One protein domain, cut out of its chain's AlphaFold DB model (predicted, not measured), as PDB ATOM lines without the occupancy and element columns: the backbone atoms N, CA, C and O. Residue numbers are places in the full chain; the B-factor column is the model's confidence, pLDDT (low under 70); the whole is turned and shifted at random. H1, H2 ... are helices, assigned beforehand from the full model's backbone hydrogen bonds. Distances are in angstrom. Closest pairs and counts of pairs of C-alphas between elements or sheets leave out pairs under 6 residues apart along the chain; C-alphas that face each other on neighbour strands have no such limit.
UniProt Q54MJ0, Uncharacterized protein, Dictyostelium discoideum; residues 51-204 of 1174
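AT A GLANCE: This is residues 51 to 204 of the 1174 residues of an uncharacterized protein of Dictyostelium discoideum (UniProt Q54MJ0). The chain is wound in stacked turns of helices, a short right-through run of two rows: H1, H3, H6 and H10 follow one another in one row, and H2, H4, H7 and H11 in the other, with the step from H7 to H11 loose. Hairpins H1 with H2, H6 with H7 and the much longer H10 with H11 form rungs of this stack; H5, H8 and H9 lie in the connections between turns, and residues 195 to 204 of H11 stick out. The printed part has 154 residues with eleven named helices, H1 to H11 in order, and no named strand; its class is all helix. It is elongated, spanning 55 by 31 by 30 A, and only just compact, close to loose, with a radius of gyration of the C-alphas of 17.5 A.

HOW THE PARTS SIT: H1, residues 53 to 58, and H2, residues 62 to 70, form a helical hairpin at a shallow tilt of 16 degrees, opposite ways; their closest C-alphas, of Ile 56 and Leu 65, are 6.5 A apart. H3, residues 85 to 89, touches H1, with the C-alphas of Val 57 and Ile 86 closest at 6.2 A. H4, residues 93 to 102, touches H2 at a steep tilt of 53 degrees, the same way, with the C-alphas of Lys 66 and Thr 95 closest at 5.6 A. H5, residues 104 to 108, is close to but not clearly touching H4, with the C-alphas of Tyr 100 and Phe 107 closest at 6.8 A. H6, residues 111 to 120, touches H3, with the C-alphas of Leu 87 and Ser 118 closest at 6.3 A. H7, residues 124 to 130, makes a helical hairpin with H6 at a shallow tilt of 12 degrees, opposite ways; the closest C-alphas, of Ser 118 and Leu 127, are 6.1 A apart. H7 touches H4 at a shallow tilt of 26 degrees, the same way, with the C-alphas of Glu 93 and Gly 125 closest at 4.0 A. H8, residues 134 to 139, is close to but not clearly touching H6, about perpendicular at 77 degrees, with the C-alphas of Ser 111 and Leu 136 closest at 6.4 A. H9, residues 145 to 152, only just touches residues 162 to 166 of H10, residues 162 to 181, with 3 pairs of C-alphas within 8 A, the closest being Ile 148 and Thr 162 at 7.6 A. With its residues 174 to 181 alone H10 touches H6, at a steep tilt of 37 degrees, only just past shallow; the closest C-alphas are those of Arg 120 and Ser 181, 4.8 A. H11, residues 184 to 204, forms a helical hairpin with H10 at a shallow tilt of 19 degrees, opposite ways, with the C-alphas of Ala 178 and Ile 187 closest at 5.3 A. Residues 185 to 189 of H11 only just touch H7, with 3 pairs of C-alphas within 8 A, the closest being Thr 124 and Thr 186 at 6.1 A. Among the pairs that are apart are H1 and H11, and H2 and H10. In H1 to H11 every O i to N i+4 pair is within hydrogen-bond range.

IN THESE COORDINATES: H1 begins at C-alpha 53, (8.304, 3.885, -11.010). From first to last C-alpha, H2 is 11.9 A long, H4 14.0 A, H6 14.1 A and H9 10.4 A. H10 is 28.4 A long, from C-alpha 162 at (5.456, 35.754, -34.253). H11, the longest helix by residues, is 30.1 A long and ends at C-alpha 204, (22.614, 30.807, -38.740).

THE WHOLE: The C-alphas farthest apart, of Asn 71 and Lys 155, are 57.6 A apart. The printed part has no cut. The link from H2 to H3, 14 residues, is long; that from H9 to H10 is short, and the other links are tight. Residues 152 to 157 stand free, as do residues 195 to 204, which belong to H11. The mean pLDDT of the printed part is 74.1; residues 78 to 82, 111 to 112, 134 to 170 and 201 to 204 are under 70.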
ATOM      1  N   HIS A  51       7.745  -2.727  -8.927       82.10
ATOM      2  CA  HIS A  51       7.781  -2.488 -10.370       82.10
ATOM      3  C   HIS A  51       7.197  -1.125 -10.757       82.10
ATOM      4  O   HIS A  51       7.404  -0.696 -11.884       82.10
ATOM      5  N   GLN A  52       6.540  -0.406  -9.845       85.43
ATOM      6  CA  GLN A  52       6.016   0.927 -10.120       85.43
ATOM      7  C   GLN A  52       7.099   1.994  -9.966       85.43
ATOM      8  O   GLN A  52       7.679   2.155  -8.891       85.43
ATOM      9  N   VAL A  53       7.326   2.783 -11.019       86.93
ATOM     10  CA  VAL A  53       8.304   3.885 -11.010       86.93
ATOM     11  C   VAL A  53       8.027   4.853  -9.861       86.93
ATOM     12  O   VAL A  53       8.928   5.158  -9.079       86.93
ATOM     13  N   VAL A  54       6.768   5.268  -9.697       84.25
ATOM     14  CA  VAL A  54       6.340   6.199  -8.642       84.25
ATOM     15  C   VAL A  54       6.620   5.638  -7.250       84.25
ATOM     16  O   VAL A  54       7.093   6.370  -6.382       84.25
ATOM     17  N   TRP A  55       6.401   4.341  -7.021       83.20
ATOM     18  CA  TRP A  55       6.702   3.719  -5.732       83.20
ATOM     19  C   TRP A  55       8.205   3.702  -5.453       83.20
ATOM     20  O   TRP A  55       8.624   4.099  -4.363       83.20
ATOM     21  N   ILE A  56       9.016   3.302  -6.441       84.86
ATOM     22  CA  ILE A  56      10.481   3.265  -6.334       84.86
ATOM     23  C   ILE A  56      11.019   4.672  -6.026       84.86
ATOM     24  O   ILE A  56      11.835   4.833  -5.118       84.86
ATOM     25  N   VAL A  57      10.515   5.703  -6.711       86.61
ATOM     26  CA  VAL A  57      10.880   7.112  -6.487       86.61
ATOM     27  C   VAL A  57      10.397   7.607  -5.118       86.61
ATOM     28  O   VAL A  57      11.177   8.158  -4.336       86.61
ATOM     29  N   ASN A  58       9.138   7.366  -4.751       80.21
ATOM     30  CA  ASN A  58       8.578   7.804  -3.471       80.21
ATOM     31  C   ASN A  58       9.301   7.183  -2.270       80.21
ATOM     32  O   ASN A  58       9.499   7.873  -1.271       80.21
ATOM     33  N   HIS A  59       9.802   5.956  -2.404       75.87
ATOM     34  CA  HIS A  59      10.588   5.268  -1.377       75.87
ATOM     35  C   HIS A  59      12.112   5.455  -1.525       75.87
ATOM     36  O   HIS A  59      12.885   4.810  -0.822       75.87
ATOM     37  N   ASN A  60      12.549   6.375  -2.395       79.68
ATOM     38  CA  ASN A  60      13.947   6.770  -2.600       79.68
ATOM     39  C   ASN A  60      14.878   5.621  -3.047       79.68
ATOM     40  O   ASN A  60      16.063   5.581  -2.720       79.68
ATOM     41  N   HIS A  61      14.344   4.674  -3.818       79.98
ATOM     42  CA  HIS A  61      15.057   3.521  -4.367       79.98
ATOM     43  C   HIS A  61      15.676   3.811  -5.744       79.98
ATOM     44  O   HIS A  61      15.634   2.979  -6.650       79.98
ATOM     45  N   LEU A  62      16.285   4.988  -5.900       85.76
ATOM     46  CA  LEU A  62      16.772   5.499  -7.187       85.76
ATOM     47  C   LEU A  62      17.851   4.610  -7.823       85.76
ATOM     48  O   LEU A  62      17.871   4.451  -9.035       85.76
ATOM     49  N   GLY A  63      18.687   3.943  -7.019       82.86
ATOM     50  CA  GLY A  63      19.656   2.964  -7.529       82.86
ATOM     51  C   GLY A  63      19.007   1.702  -8.116       82.86
ATOM     52  O   GLY A  63      19.513   1.161  -9.095       82.86
ATOM     53  N   LEU A  64      17.869   1.247  -7.563       84.01
ATOM     54  CA  LEU A  64      17.082   0.184  -8.201       84.01
ATOM     55  C   LEU A  64      16.457   0.714  -9.489       84.01
ATOM     56  O   LEU A  64      16.504   0.013 -10.491       84.01
ATOM     57  N   LEU A  65      15.877   1.918  -9.454       88.20
ATOM     58  CA  LEU A  65      15.270   2.530 -10.635       88.20
ATOM     59  C   LEU A  65      16.276   2.590 -11.782       88.20
ATOM     60  O   LEU A  65      15.994   2.067 -12.851       88.20
ATOM     61  N   LYS A  66      17.464   3.139 -11.514       88.62
ATOM     62  CA  LYS A  66      18.571   3.228 -12.461       88.62
ATOM     63  C   LYS A  66      18.969   1.856 -12.989       88.62
ATOM     64  O   LYS A  66      18.919   1.654 -14.190       88.62
ATOM     65  N   SER A  67      19.234   0.885 -12.113       85.76
ATOM     66  CA  SER A  67      19.589  -0.475 -12.540       85.76
ATOM     67  C   SER A  67      18.492  -1.142 -13.379       85.76
ATOM     68  O   SER A  67      18.804  -1.802 -14.363       85.76
ATOM     69  N   LYS A  68      17.210  -0.966 -13.031       88.56
ATOM     70  CA  LYS A  68      16.078  -1.499 -13.804       88.56
ATOM     71  C   LYS A  68      15.916  -0.795 -15.152       88.56
ATOM     72  O   LYS A  68      15.581  -1.439 -16.144       88.56
ATOM     73  N   LEU A  69      16.144   0.516 -15.197       90.34
ATOM     74  CA  LEU A  69      16.152   1.288 -16.435       90.34
ATOM     75  C   LEU A  69      17.316   0.845 -17.335       90.34
ATOM     76  O   LEU A  69      17.063   0.460 -18.471       90.34
ATOM     77  N   GLU A  70      18.540   0.784 -16.809       89.74
ATOM     78  CA  GLU A  70      19.749   0.332 -17.517       89.74
ATOM     79  C   GLU A  70      19.619  -1.110 -18.039       89.74
ATOM     80  O   GLU A  70      20.005  -1.393 -19.169       89.74
ATOM     81  N   ASN A  71      19.003  -2.010 -17.264       88.47
ATOM     82  CA  ASN A  71      18.791  -3.411 -17.652       88.47
ATOM     83  C   ASN A  71      17.540  -3.643 -18.520       88.47
ATOM     84  O   ASN A  71      17.229  -4.791 -18.836       88.47
ATOM     85  N   ASN A  72      16.794  -2.592 -18.882       86.18
ATOM     86  CA  ASN A  72      15.535  -2.708 -19.631       86.18
ATOM     87  C   ASN A  72      14.480  -3.611 -18.936       86.18
ATOM     88  O   ASN A  72      13.662  -4.251 -19.593       86.18
ATOM     89  N   GLU A  73      14.488  -3.666 -17.596       84.75
ATOM     90  CA  GLU A  73      13.505  -4.423 -16.809       84.75
ATOM     91  C   GLU A  73      12.113  -3.775 -16.864       84.75
ATOM     92  O   GLU A  73      11.981  -2.548 -16.934       84.75
ATOM     93  N   TYR A  74      11.066  -4.604 -16.751       82.74
ATOM     94  CA  TYR A  74       9.686  -4.126 -16.690       82.74
ATOM     95  C   TYR A  74       9.467  -3.230 -15.465       82.74
ATOM     96  O   TYR A  74       9.629  -3.641 -14.302       82.74
ATOM     97  N   LEU A  75       9.055  -2.007 -15.769       85.80
ATOM     98  CA  LEU A  75       8.630  -0.978 -14.847       85.80
ATOM     99  C   LEU A  75       7.270  -0.481 -15.343       85.80
ATOM    100  O   LEU A  75       7.095  -0.254 -16.533       85.80
ATOM    101  N   SER A  76       6.307  -0.337 -14.442       83.88
ATOM    102  CA  SER A  76       5.021   0.280 -14.745       83.88
ATOM    103  C   SER A  76       5.064   1.751 -14.340       83.88
ATOM    104  O   SER A  76       5.455   2.078 -13.211       83.88
ATOM    105  N   PHE A  77       4.647   2.627 -15.242       80.57
ATOM    106  CA  PHE A  77       4.438   4.044 -14.984       80.57
ATOM    107  C   PHE A  77       2.938   4.306 -15.030       80.57
ATOM    108  O   PHE A  77       2.293   3.982 -16.019       80.57
ATOM    109  N   ASP A  78       2.373   4.802 -13.935       69.76
ATOM    110  CA  ASP A  78       0.953   5.137 -13.882       69.76
ATOM    111  C   ASP A  78       0.772   6.534 -14.494       69.76
ATOM    112  O   ASP A  78       1.130   7.539 -13.870       69.76
ATOM    113  N   SER A  79       0.333   6.585 -15.758       60.30
ATOM    114  CA  SER A  79       0.247   7.810 -16.573       60.30
ATOM    115  C   SER A  79      -0.627   8.886 -15.937       60.30
ATOM    116  O   SER A  79      -0.359  10.080 -16.081       60.30
ATOM    117  N   ASP A  80      -1.644   8.467 -15.189       58.65
ATOM    118  CA  ASP A  80      -2.685   9.352 -14.673       58.65
ATOM    119  C   ASP A  80      -2.225  10.126 -13.432       58.65
ATOM    120  O   ASP A  80      -2.823  11.136 -13.040       58.65
ATOM    121  N   SER A  81      -1.122   9.687 -12.822       55.12
ATOM    122  CA  SER A  81      -0.583  10.243 -11.590       55.12
ATOM    123  C   SER A  81       0.888  10.633 -11.724       55.12
ATOM    124  O   SER A  81       1.685  10.323 -10.831       55.12
ATOM    125  N   PHE A  82       1.258  11.362 -12.798       67.11
ATOM    126  CA  PHE A  82       2.613  11.916 -12.929       67.11
ATOM    127  C   PHE A  82       3.039  12.569 -11.615       67.11
ATOM    128  O   PHE A  82       2.514  13.603 -11.186       67.11
ATOM    129  N   ASN A  83       3.981  11.919 -10.942       70.52
ATOM    130  CA  ASN A  83       4.367  12.328  -9.616       70.52
ATOM    131  C   ASN A  83       5.528  13.302  -9.754       70.52
ATOM    132  O   ASN A  83       6.644  12.897 -10.078       70.52
ATOM    133  N   TYR A  84       5.289  14.580  -9.452       80.96
ATOM    134  CA  TYR A  84       6.347  15.595  -9.382       80.96
ATOM    135  C   TYR A  84       7.477  15.208  -8.404       80.96
ATOM    136  O   TYR A  84       8.561  15.790  -8.462       80.96
ATOM    137  N   SER A  85       7.283  14.182  -7.557       82.59
ATOM    138  CA  SER A  85       8.364  13.539  -6.805       82.59
ATOM    139  C   SER A  85       9.494  13.001  -7.691       82.59
ATOM    140  O   SER A  85      10.632  12.966  -7.229       82.59
ATOM    141  N   ILE A  86       9.226  12.642  -8.952       86.97
ATOM    142  CA  ILE A  86      10.242  12.244  -9.934       86.97
ATOM    143  C   ILE A  86      11.193  13.411 -10.196       86.97
ATOM    144  O   ILE A  86      12.395  13.243 -10.031       86.97
ATOM    145  N   LEU A  87      10.670  14.608 -10.496       86.25
ATOM    146  CA  LEU A  87      11.488  15.814 -10.684       86.25
ATOM    147  C   LEU A  87      12.207  16.254  -9.405       86.25
ATOM    148  O   LEU A  87      13.285  16.833  -9.473       86.25
ATOM    149  N   LEU A  88      11.628  15.984  -8.237       84.25
ATOM    150  CA  LEU A  88      12.243  16.321  -6.952       84.25
ATOM    151  C   LEU A  88      13.368  15.364  -6.545       84.25
ATOM    152  O   LEU A  88      14.304  15.786  -5.869       84.25
ATOM    153  N   LYS A  89      13.258  14.075  -6.886       86.16
ATOM    154  CA  LYS A  89      14.151  13.025  -6.372       86.16
ATOM    155  C   LYS A  89      15.129  12.489  -7.411       86.16
ATOM    156  O   LYS A  89      16.251  12.157  -7.046       86.16
ATOM    157  N   VAL A  90      14.746  12.404  -8.685       88.77
ATOM    158  CA  VAL A  90      15.634  11.963  -9.774       88.77
ATOM    159  C   VAL A  90      16.435  13.171 -10.268       88.77
ATOM    160  O   VAL A  90      16.082  13.816 -11.250       88.77
ATOM    161  N   ILE A  91      17.482  13.523  -9.518       84.86
ATOM    162  CA  ILE A  91      18.333  14.695  -9.798       84.86
ATOM    163  C   ILE A  91      19.390  14.377 -10.870       84.86
ATOM    164  O   ILE A  91      19.856  15.278 -11.566       84.86
ATOM    165  N   ASP A  92      19.784  13.108 -11.027       85.37
ATOM    166  CA  ASP A  92      20.824  12.753 -11.991       85.37
ATOM    167  C   ASP A  92      20.297  12.745 -13.434       85.37
ATOM    168  O   ASP A  92      19.307  12.081 -13.749       85.37
ATOM    169  N   GLU A  93      20.998  13.475 -14.308       90.78
ATOM    170  CA  GLU A  93      20.662  13.625 -15.731       90.78
ATOM    171  C   GLU A  93      20.497  12.263 -16.414       90.78
ATOM    172  O   GLU A  93      19.560  12.077 -17.175       90.78
ATOM    173  N   CYS A  94      21.353  11.286 -16.096       91.12
ATOM    174  CA  CYS A  94      21.360   9.974 -16.742       91.12
ATOM    175  C   CYS A  94      20.113   9.135 -16.414       91.12
ATOM    176  O   CYS A  94      19.474   8.609 -17.323       91.12
ATOM    177  N   THR A  95      19.723   9.016 -15.142       90.97
ATOM    178  CA  THR A  95      18.500   8.283 -14.772       90.97
ATOM    179  C   THR A  95      17.258   9.019 -15.254       90.97
ATOM    180  O   THR A  95      16.313   8.360 -15.687       90.97
ATOM    181  N   PHE A  96      17.240  10.358 -15.195       92.31
ATOM    182  CA  PHE A  96      16.111  11.126 -15.715       92.31
ATOM    183  C   PHE A  96      15.982  10.969 -17.233       92.31
ATOM    184  O   PHE A  96      14.877  10.749 -17.705       92.31
ATOM    185  N   ASP A  97      17.088  10.993 -17.979       92.60
ATOM    186  CA  ASP A  97      17.118  10.760 -19.428       92.60
ATOM    187  C   ASP A  97      16.608   9.358 -19.788       92.60
ATOM    188  O   ASP A  97      15.711   9.216 -20.614       92.60
ATOM    189  N   LEU A  98      17.082   8.309 -19.105       92.48
ATOM    190  CA  LEU A  98      16.586   6.941 -19.314       92.48
ATOM    191  C   LEU A  98      15.082   6.811 -19.040       92.48
ATOM    192  O   LEU A  98      14.374   6.086 -19.740       92.48
ATOM    193  N   LEU A  99      14.597   7.491 -18.002       90.31
ATOM    194  CA  LEU A  99      13.197   7.459 -17.601       90.31
ATOM    195  C   LEU A  99      12.318   8.283 -18.553       90.31
ATOM    196  O   LEU A  99      11.274   7.793 -18.975       90.31
ATOM    197  N   TYR A 100      12.766   9.478 -18.938       89.41
ATOM    198  CA  TYR A 100      12.113  10.351 -19.912       89.41
ATOM    199  C   TYR A 100      12.028   9.678 -21.282       89.41
ATOM    200  O   TYR A 100      10.957   9.633 -21.868       89.41
ATOM    201  N   ASN A 101      13.113   9.065 -21.763       88.63
ATOM    202  CA  ASN A 101      13.118   8.366 -23.049       88.63
ATOM    203  C   ASN A 101      12.214   7.125 -23.049       88.63
ATOM    204  O   ASN A 101      11.633   6.800 -24.083       88.63
ATOM    205  N   ARG A 102      12.071   6.429 -21.909       88.19
ATOM    206  CA  ARG A 102      11.186   5.257 -21.800       88.19
ATOM    207  C   ARG A 102       9.702   5.631 -21.726       88.19
ATOM    208  O   ARG A 102       8.895   4.871 -22.247       88.19
ATOM    209  N   TYR A 103       9.364   6.763 -21.107       86.99
ATOM    210  CA  TYR A 103       7.981   7.225 -20.894       86.99
ATOM    211  C   TYR A 103       7.720   8.592 -21.550       86.99
ATOM    212  O   TYR A 103       7.073   9.472 -20.981       86.99
ATOM    213  N   ARG A 104       8.313   8.830 -22.728       84.48
ATOM    214  CA  ARG A 104       8.353  10.161 -23.361       84.48
ATOM    215  C   ARG A 104       6.954  10.723 -23.599       84.48
ATOM    216  O   ARG A 104       6.734  11.916 -23.392       84.48
ATOM    217  N   ASP A 105       6.016   9.868 -23.990       79.31
ATOM    218  CA  ASP A 105       4.640  10.255 -24.298       79.31
ATOM    219  C   ASP A 105       3.858  10.625 -23.030       79.31
ATOM    220  O   ASP A 105       3.122  11.612 -23.019       79.31
ATOM    221  N   GLU A 106       4.096   9.924 -21.919       78.89
ATOM    222  CA  GLU A 106       3.523  10.251 -20.615       78.89
ATOM    223  C   GLU A 106       4.053  11.593 -20.097       78.89
ATOM    224  O   GLU A 106       3.288  12.383 -19.547       78.89
ATOM    225  N   PHE A 107       5.341  11.893 -20.303       80.36
ATOM    226  CA  PHE A 107       5.934  13.180 -19.924       80.36
ATOM    227  C   PHE A 107       5.473  14.339 -20.825       80.36
ATOM    228  O   PHE A 107       5.302  15.456 -20.328       80.36
ATOM    229  N   LYS A 108       5.238  14.107 -22.125       75.54
ATOM    230  CA  LYS A 108       4.774  15.142 -23.073       75.54
ATOM    231  C   LYS A 108       3.481  15.822 -22.624       75.54
ATOM    232  O   LYS A 108       3.363  17.034 -22.773       75.54
ATOM    233  N   ASN A 109       2.572  15.084 -21.983       70.57
ATOM    234  CA  ASN A 109       1.313  15.624 -21.448       70.57
ATOM    235  C   ASN A 109       1.503  16.672 -20.333       70.57
ATOM    236  O   ASN A 109       0.559  17.377 -19.979       70.57
ATOM    237  N   PHE A 110       2.714  16.793 -19.781       73.07
ATOM    238  CA  PHE A 110       3.038  17.692 -18.675       73.07
ATOM    239  C   PHE A 110       4.131  18.716 -19.028       73.07
ATOM    240  O   PHE A 110       4.610  19.390 -18.116       73.07
ATOM    241  N   SER A 111       4.519  18.869 -20.303       69.17
ATOM    242  CA  SER A 111       5.679  19.662 -20.769       69.17
ATOM    243  C   SER A 111       5.886  20.999 -20.047       69.17
ATOM    244  O   SER A 111       6.933  21.228 -19.433       69.17
ATOM    245  N   ASP A 112       4.854  21.841 -20.046       64.29
ATOM    246  CA  ASP A 112       4.890  23.202 -19.504       64.29
ATOM    247  C   ASP A 112       5.135  23.179 -17.993       64.29
ATOM    248  O   ASP A 112       5.940  23.932 -17.438       64.29
ATOM    249  N   SER A 113       4.455  22.250 -17.318       76.99
ATOM    250  CA  SER A 113       4.589  22.051 -15.883       76.99
ATOM    251  C   SER A 113       5.926  21.413 -15.519       76.99
ATOM    252  O   SER A 113       6.471  21.738 -14.468       76.99
ATOM    253  N   LEU A 114       6.501  20.566 -16.379       82.96
ATOM    254  CA  LEU A 114       7.773  19.896 -16.130       82.96
ATOM    255  C   LEU A 114       8.936  20.881 -16.156       82.96
ATOM    256  O   LEU A 114       9.729  20.880 -15.215       82.96
ATOM    257  N   ILE A 115       9.025  21.746 -17.175       83.49
ATOM    258  CA  ILE A 115      10.088  22.760 -17.260       83.49
ATOM    259  C   ILE A 115       9.958  23.737 -16.088       83.49
ATOM    260  O   ILE A 115      10.911  23.906 -15.327       83.49
ATOM    261  N   ALA A 116       8.767  24.302 -15.860       82.53
ATOM    262  CA  ALA A 116       8.544  25.248 -14.766       82.53
ATOM    263  C   ALA A 116       8.849  24.636 -13.388       82.53
ATOM    264  O   ALA A 116       9.470  25.275 -12.537       82.53
ATOM    265  N   THR A 117       8.464  23.377 -13.173       83.43
ATOM    266  CA  THR A 117       8.720  22.666 -11.916       83.43
ATOM    267  C   THR A 117      10.195  22.289 -11.766       83.43
ATOM    268  O   THR A 117      10.736  22.383 -10.664       83.43
ATOM    269  N   SER A 118      10.881  21.947 -12.861       86.90
ATOM    270  CA  SER A 118      12.327  21.687 -12.865       86.90
ATOM    271  C   SER A 118      13.131  22.951 -12.550       86.90
ATOM    272  O   SER A 118      14.073  22.871 -11.765       86.90
ATOM    273  N   ILE A 119      12.723  24.121 -13.064       85.02
ATOM    274  CA  ILE A 119      13.307  25.425 -12.696       85.02
ATOM    275  C   ILE A 119      13.036  25.729 -11.223       85.02
ATOM    276  O   ILE A 119      13.966  25.991 -10.462       85.02
ATOM    277  N   ARG A 120      11.772  25.623 -10.792       83.27
ATOM    278  CA  ARG A 120      11.354  25.906  -9.411       83.27
ATOM    279  C   ARG A 120      12.108  25.057  -8.387       83.27
ATOM    280  O   ARG A 120      12.455  25.555  -7.318       83.27
ATOM    281  N   TYR A 121      12.369  23.790  -8.701       83.58
ATOM    282  CA  TYR A 121      13.130  22.886  -7.837       83.58
ATOM    283  C   TYR A 121      14.623  22.823  -8.165       83.58
ATOM    284  O   TYR A 121      15.338  22.085  -7.492       83.58
ATOM    285  N   GLY A 122      15.117  23.603  -9.127       84.25
ATOM    286  CA  GLY A 122      16.506  23.607  -9.595       84.25
ATOM    287  C   GLY A 122      17.072  22.235  -9.922       84.25
ATOM    288  O   GLY A 122      18.197  21.927  -9.542       84.25
ATOM    289  N   ASN A 123      16.283  21.396 -10.592       88.72
ATOM    290  CA  ASN A 123      16.768  20.136 -11.140       88.72
ATOM    291  C   ASN A 123      17.383  20.401 -12.523       88.72
ATOM    292  O   ASN A 123      16.728  20.250 -13.557       88.72
ATOM    293  N   THR A 124      18.647  20.834 -12.535       88.17
ATOM    294  CA  THR A 124      19.390  21.127 -13.772       88.17
ATOM    295  C   THR A 124      19.582  19.886 -14.646       88.17
ATOM    296  O   THR A 124      19.614  20.014 -15.867       88.17
ATOM    297  N   GLY A 125      19.629  18.682 -14.059       88.15
ATOM    298  CA  GLY A 125      19.664  17.414 -14.794       88.15
ATOM    299  C   GLY A 125      18.403  17.196 -15.632       88.15
ATOM    300  O   GLY A 125      18.499  16.966 -16.835       88.15
ATOM    301  N   ALA A 126      17.222  17.358 -15.031       89.58
ATOM    302  CA  ALA A 126      15.953  17.291 -15.755       89.58
ATOM    303  C   ALA A 126      15.826  18.413 -16.798       89.58
ATOM    304  O   ALA A 126      15.399  18.149 -17.919       89.58
ATOM    305  N   LEU A 127      16.255  19.643 -16.477       87.54
ATOM    306  CA  LEU A 127      16.246  20.755 -17.440       87.54
ATOM    307  C   LEU A 127      17.109  20.469 -18.671       87.54
ATOM    308  O   LEU A 127      16.669  20.735 -19.786       87.54
ATOM    309  N   LYS A 128      18.302  19.891 -18.495       88.39
ATOM    310  CA  LYS A 128      19.170  19.493 -19.613       88.39
ATOM    311  C   LYS A 128      18.508  18.478 -20.536       88.39
ATOM    312  O   LYS A 128      18.696  18.570 -21.743       88.39
ATOM    313  N   VAL A 129      17.754  17.524 -19.990       89.21
ATOM    314  CA  VAL A 129      17.026  16.524 -20.789       89.21
ATOM    315  C   VAL A 129      15.834  17.171 -21.494       89.21
ATOM    316  O   VAL A 129      15.711  17.067 -22.711       89.21
ATOM    317  N   LEU A 130      15.001  17.911 -20.757       87.40
ATOM    318  CA  LEU A 130      13.778  18.522 -21.287       87.40
ATOM    319  C   LEU A 130      14.058  19.587 -22.361       87.40
ATOM    320  O   LEU A 130      13.334  19.650 -23.347       87.40
ATOM    321  N   LEU A 131      15.111  20.401 -22.207       84.52
ATOM    322  CA  LEU A 131      15.475  21.453 -23.169       84.52
ATOM    323  C   LEU A 131      16.258  20.936 -24.391       84.52
ATOM    324  O   LEU A 131      16.430  21.682 -25.357       84.52
ATOM    325  N   LYS A 132      16.739  19.682 -24.372       83.43
ATOM    326  CA  LYS A 132      17.305  19.018 -25.561       83.43
ATOM    327  C   LYS A 132      16.212  18.563 -26.533       83.43
ATOM    328  O   LYS A 132      16.481  18.473 -27.731       83.43
ATOM    329  N   ASP A 133      15.003  18.283 -26.042       79.36
ATOM    330  CA  ASP A 133      13.892  17.831 -26.877       79.36
ATOM    331  C   ASP A 133      13.267  19.010 -27.644       79.36
ATOM    332  O   ASP A 133      12.593  19.877 -27.080       79.36
ATOM    333  N   LYS A 134      13.505  19.043 -28.962       69.82
ATOM    334  CA  LYS A 134      13.021  20.110 -29.852       69.82
ATOM    335  C   LYS A 134      11.501  20.241 -29.845       69.82
ATOM    336  O   LYS A 134      11.013  21.362 -29.906       69.82
ATOM    337  N   GLU A 135      10.762  19.134 -29.744       67.35
ATOM    338  CA  GLU A 135       9.293  19.176 -29.779       67.35
ATOM    339  C   GLU A 135       8.738  19.903 -28.548       67.35
ATOM    340  O   GLU A 135       7.798  20.686 -28.660       67.35
ATOM    341  N   LEU A 136       9.367  19.707 -27.386       64.84
ATOM    342  CA  LEU A 136       9.023  20.401 -26.144       64.84
ATOM    343  C   LEU A 136       9.323  21.904 -26.215       64.84
ATOM    344  O   LEU A 136       8.534  22.712 -25.728       64.84
ATOM    345  N   TYR A 137      10.443  22.283 -26.840       60.80
ATOM    346  CA  TYR A 137      10.816  23.688 -27.031       60.80
ATOM    347  C   TYR A 137       9.903  24.396 -28.052       60.80
ATOM    348  O   TYR A 137       9.497  25.536 -27.836       60.80
ATOM    349  N   GLU A 138       9.530  23.721 -29.145       57.72
ATOM    350  CA  GLU A 138       8.684  24.282 -30.208       57.72
ATOM    351  C   GLU A 138       7.197  24.367 -29.825       57.72
ATOM    352  O   GLU A 138       6.523  25.319 -30.224       57.72
ATOM    353  N   LEU A 139       6.680  23.454 -28.992       50.32
ATOM    354  CA  LEU A 139       5.302  23.523 -28.477       50.32
ATOM    355  C   LEU A 139       5.029  24.833 -27.714       50.32
ATOM    356  O   LEU A 139       3.942  25.411 -27.831       50.32
ATOM    357  N   HIS A 140       6.036  25.379 -27.024       51.31
ATOM    358  CA  HIS A 140       5.936  26.682 -26.359       51.31
ATOM    359  C   HIS A 140       5.828  27.873 -27.328       51.31
ATOM    360  O   HIS A 140       5.303  28.924 -26.946       51.31
ATOM    361  N   ASN A 141       6.239  27.713 -28.592       46.67
ATOM    362  CA  ASN A 141       6.081  28.739 -29.622       46.67
ATOM    363  C   ASN A 141       4.671  28.792 -30.229       46.67
ATOM    364  O   ASN A 141       4.384  29.719 -30.981       46.67
ATOM    365  N   ILE A 142       3.771  27.856 -29.908       41.80
ATOM    366  CA  ILE A 142       2.425  27.792 -30.506       41.80
ATOM    367  C   ILE A 142       1.335  28.221 -29.503       41.80
ATOM    368  O   ILE A 142       0.338  28.830 -29.898       41.80
ATOM    369  N   SER A 143       1.534  28.013 -28.196       46.78
ATOM    370  CA  SER A 143       0.505  28.262 -27.166       46.78
ATOM    371  C   SER A 143       0.310  29.734 -26.749       46.78
ATOM    372  O   SER A 143      -0.677  30.065 -26.093       46.78
ATOM    373  N   ASN A 144       1.182  30.659 -27.169       50.11
ATOM    374  CA  ASN A 144       1.110  32.085 -26.800       50.11
ATOM    375  C   ASN A 144       0.257  32.963 -27.750       50.11
ATOM    376  O   ASN A 144       0.237  34.186 -27.595       50.11
ATOM    377  N   SER A 145      -0.486  32.388 -28.705       47.53
ATOM    378  CA  SER A 145      -1.271  33.142 -29.707       47.53
ATOM    379  C   SER A 145      -2.275  34.139 -29.098       47.53
ATOM    380  O   SER A 145      -2.427  35.258 -29.593       47.53
ATOM    381  N   ALA A 146      -2.898  33.796 -27.965       48.72
ATOM    382  CA  ALA A 146      -3.800  34.691 -27.237       48.72
ATOM    383  C   ALA A 146      -3.072  35.890 -26.593       48.72
ATOM    384  O   ALA A 146      -3.621  36.993 -26.529       48.72
ATOM    385  N   LEU A 147      -1.827  35.696 -26.143       43.49
ATOM    386  CA  LEU A 147      -1.003  36.753 -25.554       43.49
ATOM    387  C   LEU A 147      -0.415  37.666 -26.637       43.49
ATOM    388  O   LEU A 147      -0.389  38.878 -26.455       43.49
ATOM    389  N   ILE A 148      -0.028  37.108 -27.790       46.37
ATOM    390  CA  ILE A 148       0.400  37.876 -28.969       46.37
ATOM    391  C   ILE A 148      -0.726  38.799 -29.442       46.37
ATOM    392  O   ILE A 148      -0.479  39.973 -29.699       46.37
ATOM    393  N   ASN A 149      -1.970  38.314 -29.491       52.80
ATOM    394  CA  ASN A 149      -3.118  39.155 -29.841       52.80
ATOM    395  C   ASN A 149      -3.344  40.284 -28.819       52.80
ATOM    396  O   ASN A 149      -3.716  41.389 -29.206       52.80
ATOM    397  N   LYS A 150      -3.063  40.057 -27.529       50.96
ATOM    398  CA  LYS A 150      -3.097  41.111 -26.500       50.96
ATOM    399  C   LYS A 150      -1.931  42.102 -26.611       50.96
ATOM    400  O   LYS A 150      -2.163  43.297 -26.465       50.96
ATOM    401  N   ILE A 151      -0.713  41.642 -26.905       46.73
ATOM    402  CA  ILE A 151       0.475  42.498 -27.071       46.73
ATOM    403  C   ILE A 151       0.365  43.335 -28.349       46.73
ATOM    404  O   ILE A 151       0.600  44.538 -28.293       46.73
ATOM    405  N   ASN A 152      -0.098  42.754 -29.459       51.12
ATOM    406  CA  ASN A 152      -0.357  43.481 -30.706       51.12
ATOM    407  C   ASN A 152      -1.495  44.510 -30.568       51.12
ATOM    408  O   ASN A 152      -1.493  45.516 -31.275       51.12
ATOM    409  N   ASN A 153      -2.428  44.291 -29.635       53.06
ATOM    410  CA  ASN A 153      -3.472  45.254 -29.266       53.06
ATOM    411  C   ASN A 153      -3.032  46.249 -28.174       53.06
ATOM    412  O   ASN A 153      -3.769  47.186 -27.858       53.06
ATOM    413  N   SER A 154      -1.839  46.079 -27.600       41.83
ATOM    414  CA  SER A 154      -1.250  47.020 -26.650       41.83
ATOM    415  C   SER A 154      -0.449  48.104 -27.383       41.83
ATOM    416  O   SER A 154       0.021  47.912 -28.503       41.83
ATOM    417  N   LYS A 155      -0.246  49.266 -26.747       36.60
ATOM    418  CA  LYS A 155       0.555  50.373 -27.314       36.60
ATOM    419  C   LYS A 155       2.038  50.018 -27.551       36.60
ATOM    420  O   LYS A 155       2.756  50.824 -28.138       36.60
ATOM    421  N   PHE A 156       2.496  48.838 -27.132       35.60
ATOM    422  CA  PHE A 156       3.851  48.347 -27.362       35.60
ATOM    423  C   PHE A 156       3.923  47.540 -28.665       35.60
ATOM    424  O   PHE A 156       3.734  46.326 -28.677       35.60
ATOM    425  N   LYS A 157       4.235  48.212 -29.780       40.52
ATOM    426  CA  LYS A 157       4.622  47.529 -31.024       40.52
ATOM    427  C   LYS A 157       5.999  46.885 -30.839       40.52
ATOM    428  O   LYS A 157       7.017  47.560 -30.972       40.52
ATOM    429  N   ILE A 158       6.038  45.590 -30.533       45.58
ATOM    430  CA  ILE A 158       7.270  44.795 -30.601       45.58
ATOM    431  C   ILE A 158       7.453  44.377 -32.062       45.58
ATOM    432  O   ILE A 158       6.744  43.507 -32.557       45.58
ATOM    433  N   ASN A 159       8.385  45.017 -32.770       42.73
ATOM    434  CA  ASN A 159       8.777  44.585 -34.110       42.73
ATOM    435  C   ASN A 159       9.557  43.259 -33.999       42.73
ATOM    436  O   ASN A 159      10.653  43.228 -33.440       42.73
ATOM    437  N   GLY A 160       8.980  42.172 -34.505       49.87
ATOM    438  CA  GLY A 160       9.567  40.830 -34.575       49.87
ATOM    439  C   GLY A 160       8.570  39.866 -35.216       49.87
ATOM    440  O   GLY A 160       7.369  40.144 -35.225       49.87
ATOM    441  N   THR A 161       9.033  38.755 -35.790       51.62
ATOM    442  CA  THR A 161       8.109  37.719 -36.271       51.62
ATOM    443  C   THR A 161       7.373  37.085 -35.081       51.62
ATOM    444  O   THR A 161       7.840  37.140 -33.943       51.62
ATOM    445  N   THR A 162       6.206  36.476 -35.302       47.52
ATOM    446  CA  THR A 162       5.456  35.754 -34.253       47.52
ATOM    447  C   THR A 162       6.312  34.696 -33.549       47.52
ATOM    448  O   THR A 162       6.169  34.498 -32.345       47.52
ATOM    449  N   SER A 163       7.237  34.078 -34.291       52.85
ATOM    450  CA  SER A 163       8.274  33.186 -33.765       52.85
ATOM    451  C   SER A 163       9.192  33.909 -32.773       52.85
ATOM    452  O   SER A 163       9.331  33.465 -31.634       52.85
ATOM    453  N   ASP A 164       9.742  35.065 -33.158       57.71
ATOM    454  CA  ASP A 164      10.673  35.835 -32.319       57.71
ATOM    455  C   ASP A 164      10.017  36.333 -31.026       57.71
ATOM    456  O   ASP A 164      10.655  36.393 -29.974       57.71
ATOM    457  N   ILE A 165       8.736  36.715 -31.087       55.26
ATOM    458  CA  ILE A 165       7.987  37.198 -29.920       55.26
ATOM    459  C   ILE A 165       7.736  36.052 -28.936       55.26
ATOM    460  O   ILE A 165       7.951  36.226 -27.735       55.26
ATOM    461  N   ASN A 166       7.319  34.881 -29.422       55.62
ATOM    462  CA  ASN A 166       7.065  33.728 -28.559       55.62
ATOM    463  C   ASN A 166       8.337  33.216 -27.897       55.62
ATOM    464  O   ASN A 166       8.329  32.953 -26.691       55.62
ATOM    465  N   GLU A 167       9.435  33.185 -28.648       64.67
ATOM    466  CA  GLU A 167      10.731  32.811 -28.110       64.67
ATOM    467  C   GLU A 167      11.188  33.814 -27.039       64.67
ATOM    468  O   GLU A 167      11.584  33.410 -25.948       64.67
ATOM    469  N   LYS A 168      11.050  35.128 -27.275       64.78
ATOM    470  CA  LYS A 168      11.367  36.155 -26.266       64.78
ATOM    471  C   LYS A 168      10.519  36.016 -25.000       64.78
ATOM    472  O   LYS A 168      11.065  36.085 -23.902       64.78
ATOM    473  N   ILE A 169       9.209  35.790 -25.123       63.24
ATOM    474  CA  ILE A 169       8.313  35.607 -23.966       63.24
ATOM    475  C   ILE A 169       8.699  34.353 -23.174       63.24
ATOM    476  O   ILE A 169       8.734  34.397 -21.944       63.24
ATOM    477  N   PHE A 170       9.003  33.248 -23.857       68.51
ATOM    478  CA  PHE A 170       9.441  32.014 -23.210       68.51
ATOM    479  C   PHE A 170      10.763  32.213 -22.458       68.51
ATOM    480  O   PHE A 170      10.844  31.879 -21.275       68.51
ATOM    481  N   LYS A 171      11.759  32.854 -23.092       74.31
ATOM    482  CA  LYS A 171      13.046  33.206 -22.467       74.31
ATOM    483  C   LYS A 171      12.852  34.065 -21.211       74.31
ATOM    484  O   LYS A 171      13.418  33.748 -20.169       74.31
ATOM    485  N   ILE A 172      11.998  35.091 -21.275       71.87
ATOM    486  CA  ILE A 172      11.692  35.964 -20.127       71.87
ATOM    487  C   ILE A 172      11.027  35.176 -18.991       71.87
ATOM    488  O   ILE A 172      11.450  35.299 -17.845       71.87
ATOM    489  N   LYS A 173      10.029  34.330 -19.287       74.54
ATOM    490  CA  LYS A 173       9.355  33.499 -18.271       74.54
ATOM    491  C   LYS A 173      10.312  32.507 -17.607       74.54
ATOM    492  O   LYS A 173      10.224  32.306 -16.400       74.54
ATOM    493  N   MET A 174      11.218  31.900 -18.374       78.05
ATOM    494  CA  MET A 174      12.233  30.977 -17.855       78.05
ATOM    495  C   MET A 174      13.191  31.688 -16.895       78.05
ATOM    496  O   MET A 174      13.431  31.184 -15.801       78.05
ATOM    497  N   ILE A 175      13.685  32.875 -17.272       74.76
ATOM    498  CA  ILE A 175      14.559  33.694 -16.421       74.76
ATOM    499  C   ILE A 175      13.813  34.151 -15.160       74.76
ATOM    500  O   ILE A 175      14.345  34.004 -14.065       74.76
ATOM    501  N   ASP A 176      12.572  34.634 -15.278       73.06
ATOM    502  CA  ASP A 176      11.763  35.055 -14.123       73.06
ATOM    503  C   ASP A 176      11.502  33.879 -13.162       73.06
ATOM    504  O   ASP A 176      11.714  33.991 -11.956       73.06
ATOM    505  N   LEU A 177      11.149  32.696 -13.681       74.17
ATOM    506  CA  LEU A 177      11.017  31.483 -12.867       74.17
ATOM    507  C   LEU A 177      12.341  31.082 -12.200       74.17
ATOM    508  O   LEU A 177      12.326  30.625 -11.056       74.17
ATOM    509  N   ALA A 178      13.474  31.256 -12.882       77.87
ATOM    510  CA  ALA A 178      14.795  30.944 -12.344       77.87
ATOM    511  C   ALA A 178      15.179  31.894 -11.211       77.87
ATOM    512  O   ALA A 178      15.601  31.431 -10.152       77.87
ATOM    513  N   ILE A 179      14.945  33.195 -11.392       72.37
ATOM    514  CA  ILE A 179      15.141  34.219 -10.362       72.37
ATOM    515  C   ILE A 179      14.255  33.905  -9.151       72.37
ATOM    516  O   ILE A 179      14.750  33.823  -8.027       72.37
ATOM    517  N   ARG A 180      12.966  33.608  -9.372       71.33
ATOM    518  CA  ARG A 180      12.024  33.216  -8.309       71.33
ATOM    519  C   ARG A 180      12.383  31.899  -7.622       71.33
ATOM    520  O   ARG A 180      11.977  31.685  -6.483       71.33
ATOM    521  N   SER A 181      13.116  31.005  -8.291       74.55
ATOM    522  CA  SER A 181      13.586  29.757  -7.678       74.55
ATOM    523  C   SER A 181      14.651  29.997  -6.601       74.55
ATOM    524  O   SER A 181      14.819  29.154  -5.721       74.55
ATOM    525  N   GLY A 182      15.374  31.125  -6.664       71.10
ATOM    526  CA  GLY A 182      16.465  31.465  -5.744       71.10
ATOM    527  C   GLY A 182      17.708  30.571  -5.870       71.10
ATOM    528  O   GLY A 182      18.575  30.608  -4.998       71.10
ATOM    529  N   LYS A 183      17.803  29.742  -6.920       78.51
ATOM    530  CA  LYS A 183      18.898  28.782  -7.122       78.51
ATOM    531  C   LYS A 183      19.859  29.271  -8.200       78.51
ATOM    532  O   LYS A 183      19.533  29.216  -9.384       78.51
ATOM    533  N   THR A 184      21.055  29.691  -7.787       78.88
ATOM    534  CA  THR A 184      22.104  30.213  -8.683       78.88
ATOM    535  C   THR A 184      22.465  29.226  -9.787       78.88
ATOM    536  O   THR A 184      22.454  29.605 -10.944       78.88
ATOM    537  N   GLU A 185      22.632  27.939  -9.467       81.77
ATOM    538  CA  GLU A 185      22.945  26.892 -10.457       81.77
ATOM    539  C   GLU A 185      21.902  26.800 -11.587       81.77
ATOM    540  O   GLU A 185      22.245  26.522 -12.734       81.77
ATOM    541  N   THR A 186      20.622  27.048 -11.281       82.40
ATOM    542  CA  THR A 186      19.539  27.073 -12.275       82.40
ATOM    543  C   THR A 186      19.610  28.323 -13.143       82.40
ATOM    544  O   THR A 186      19.389  28.239 -14.349       82.40
ATOM    545  N   ILE A 187      19.896  29.476 -12.530       79.46
ATOM    546  CA  ILE A 187      20.043  30.760 -13.224       79.46
ATOM    547  C   ILE A 187      21.256  30.699 -14.155       79.46
ATOM    548  O   ILE A 187      21.102  30.964 -15.341       79.46
ATOM    549  N   ASP A 188      22.414  30.264 -13.655       82.42
ATOM    550  CA  ASP A 188      23.655  30.122 -14.420       82.42
ATOM    551  C   ASP A 188      23.470  29.154 -15.593       82.42
ATOM    552  O   ASP A 188      23.825  29.474 -16.726       82.42
ATOM    553  N   PHE A 189      22.840  27.996 -15.352       85.82
ATOM    554  CA  PHE A 189      22.531  27.038 -16.413       85.82
ATOM    555  C   PHE A 189      21.615  27.639 -17.486       85.82
ATOM    556  O   PHE A 189      21.858  27.445 -18.676       85.82
ATOM    557  N   LEU A 190      20.562  28.361 -17.088       83.22
ATOM    558  CA  LEU A 190      19.634  28.975 -18.036       83.22
ATOM    559  C   LEU A 190      20.284  30.118 -18.810       83.22
ATOM    560  O   LEU A 190      20.092  30.192 -20.017       83.22
ATOM    561  N   LEU A 191      21.074  30.974 -18.160       81.76
ATOM    562  CA  LEU A 191      21.822  32.033 -18.836       81.76
ATOM    563  C   LEU A 191      22.814  31.439 -19.839       81.76
ATOM    564  O   LEU A 191      22.785  31.828 -21.004       81.76
ATOM    565  N   GLN A 192      23.592  30.429 -19.441       84.81
ATOM    566  CA  GLN A 192      24.516  29.739 -20.340       84.81
ATOM    567  C   GLN A 192      23.781  29.076 -21.518       84.81
ATOM    568  O   GLN A 192      24.197  29.222 -22.665       84.81
ATOM    569  N   PHE A 193      22.665  28.384 -21.267       82.56
ATOM    570  CA  PHE A 193      21.848  27.775 -22.323       82.56
ATOM    571  C   PHE A 193      21.320  28.826 -23.310       82.56
ATOM    572  O   PHE A 193      21.329  28.607 -24.523       82.56
ATOM    573  N   LEU A 194      20.875  29.979 -22.804       80.36
ATOM    574  CA  LEU A 194      20.384  31.079 -23.630       80.36
ATOM    575  C   LEU A 194      21.505  31.748 -24.433       80.36
ATOM    576  O   LEU A 194      21.286  32.059 -25.603       80.36
ATOM    577  N   GLU A 195      22.696  31.911 -23.858       80.84
ATOM    578  CA  GLU A 195      23.885  32.400 -24.564       80.84
ATOM    579  C   GLU A 195      24.330  31.437 -25.672       80.84
ATOM    580  O   GLU A 195      24.604  31.865 -26.793       80.84
ATOM    581  N   GLU A 196      24.369  30.131 -25.395       81.84
ATOM    582  CA  GLU A 196      24.690  29.103 -26.391       81.84
ATOM    583  C   GLU A 196      23.661  29.084 -27.528       81.84
ATOM    584  O   GLU A 196      24.027  28.954 -28.699       81.84
ATOM    585  N   LYS A 197      22.374  29.275 -27.214       74.20
ATOM    586  CA  LYS A 197      21.313  29.388 -28.223       74.20
ATOM    587  C   LYS A 197      21.409  30.667 -29.042       74.20
ATOM    588  O   LYS A 197      21.184  30.611 -30.249       74.20
ATOM    589  N   GLN A 198      21.769  31.789 -28.422       72.42
ATOM    590  CA  GLN A 198      21.986  33.038 -29.142       72.42
ATOM    591  C   GLN A 198      23.165  32.911 -30.113       72.42
ATOM    592  O   GLN A 198      23.011  33.241 -31.282       72.42
ATOM    593  N   LYS A 199      24.282  32.307 -29.686       76.92
ATOM    594  CA  LYS A 199      25.419  32.013 -30.577       76.92
ATOM    595  C   LYS A 199      25.018  31.121 -31.758       76.92
ATOM    596  O   LYS A 199      25.420  31.390 -32.883       76.92
ATOM    597  N   GLN A 200      24.189  30.096 -31.527       72.98
ATOM    598  CA  GLN A 200      23.660  29.246 -32.605       72.98
ATOM    599  C   GLN A 200      22.783  30.026 -33.597       72.98
ATOM    600  O   GLN A 200      22.838  29.748 -34.791       72.98
ATOM    601  N   LEU A 201      21.980  30.986 -33.125       65.25
ATOM    602  CA  LEU A 201      21.162  31.854 -33.983       65.25
ATOM    603  C   LEU A 201      22.033  32.821 -34.796       65.25
ATOM    604  O   LEU A 201      21.867  32.906 -36.012       65.25
ATOM    605  N   ASP A 202      23.017  33.459 -34.162       65.52
ATOM    606  CA  ASP A 202      23.942  34.387 -34.821       65.52
ATOM    607  C   ASP A 202      24.787  33.670 -35.907       65.52
ATOM    608  O   ASP A 202      25.055  34.215 -36.983       65.52
ATOM    609  N   GLU A 203      25.153  32.400 -35.687       69.81
ATOM    610  CA  GLU A 203      25.812  31.543 -36.688       69.81
ATOM    611  C   GLU A 203      24.903  31.145 -37.867       69.81
ATOM    612  O   GLU A 203      25.400  30.842 -38.956       69.81
ATOM    613  N   ILE A 204      23.582  31.105 -37.672       65.26
ATOM    614  CA  ILE A 204      22.614  30.807 -38.740       65.26
ATOM    615  C   ILE A 204      22.349  32.060 -39.577       65.26
ATOM    616  O   ILE A 204      22.325  31.970 -40.807       65.26
TER     617      ILE A 204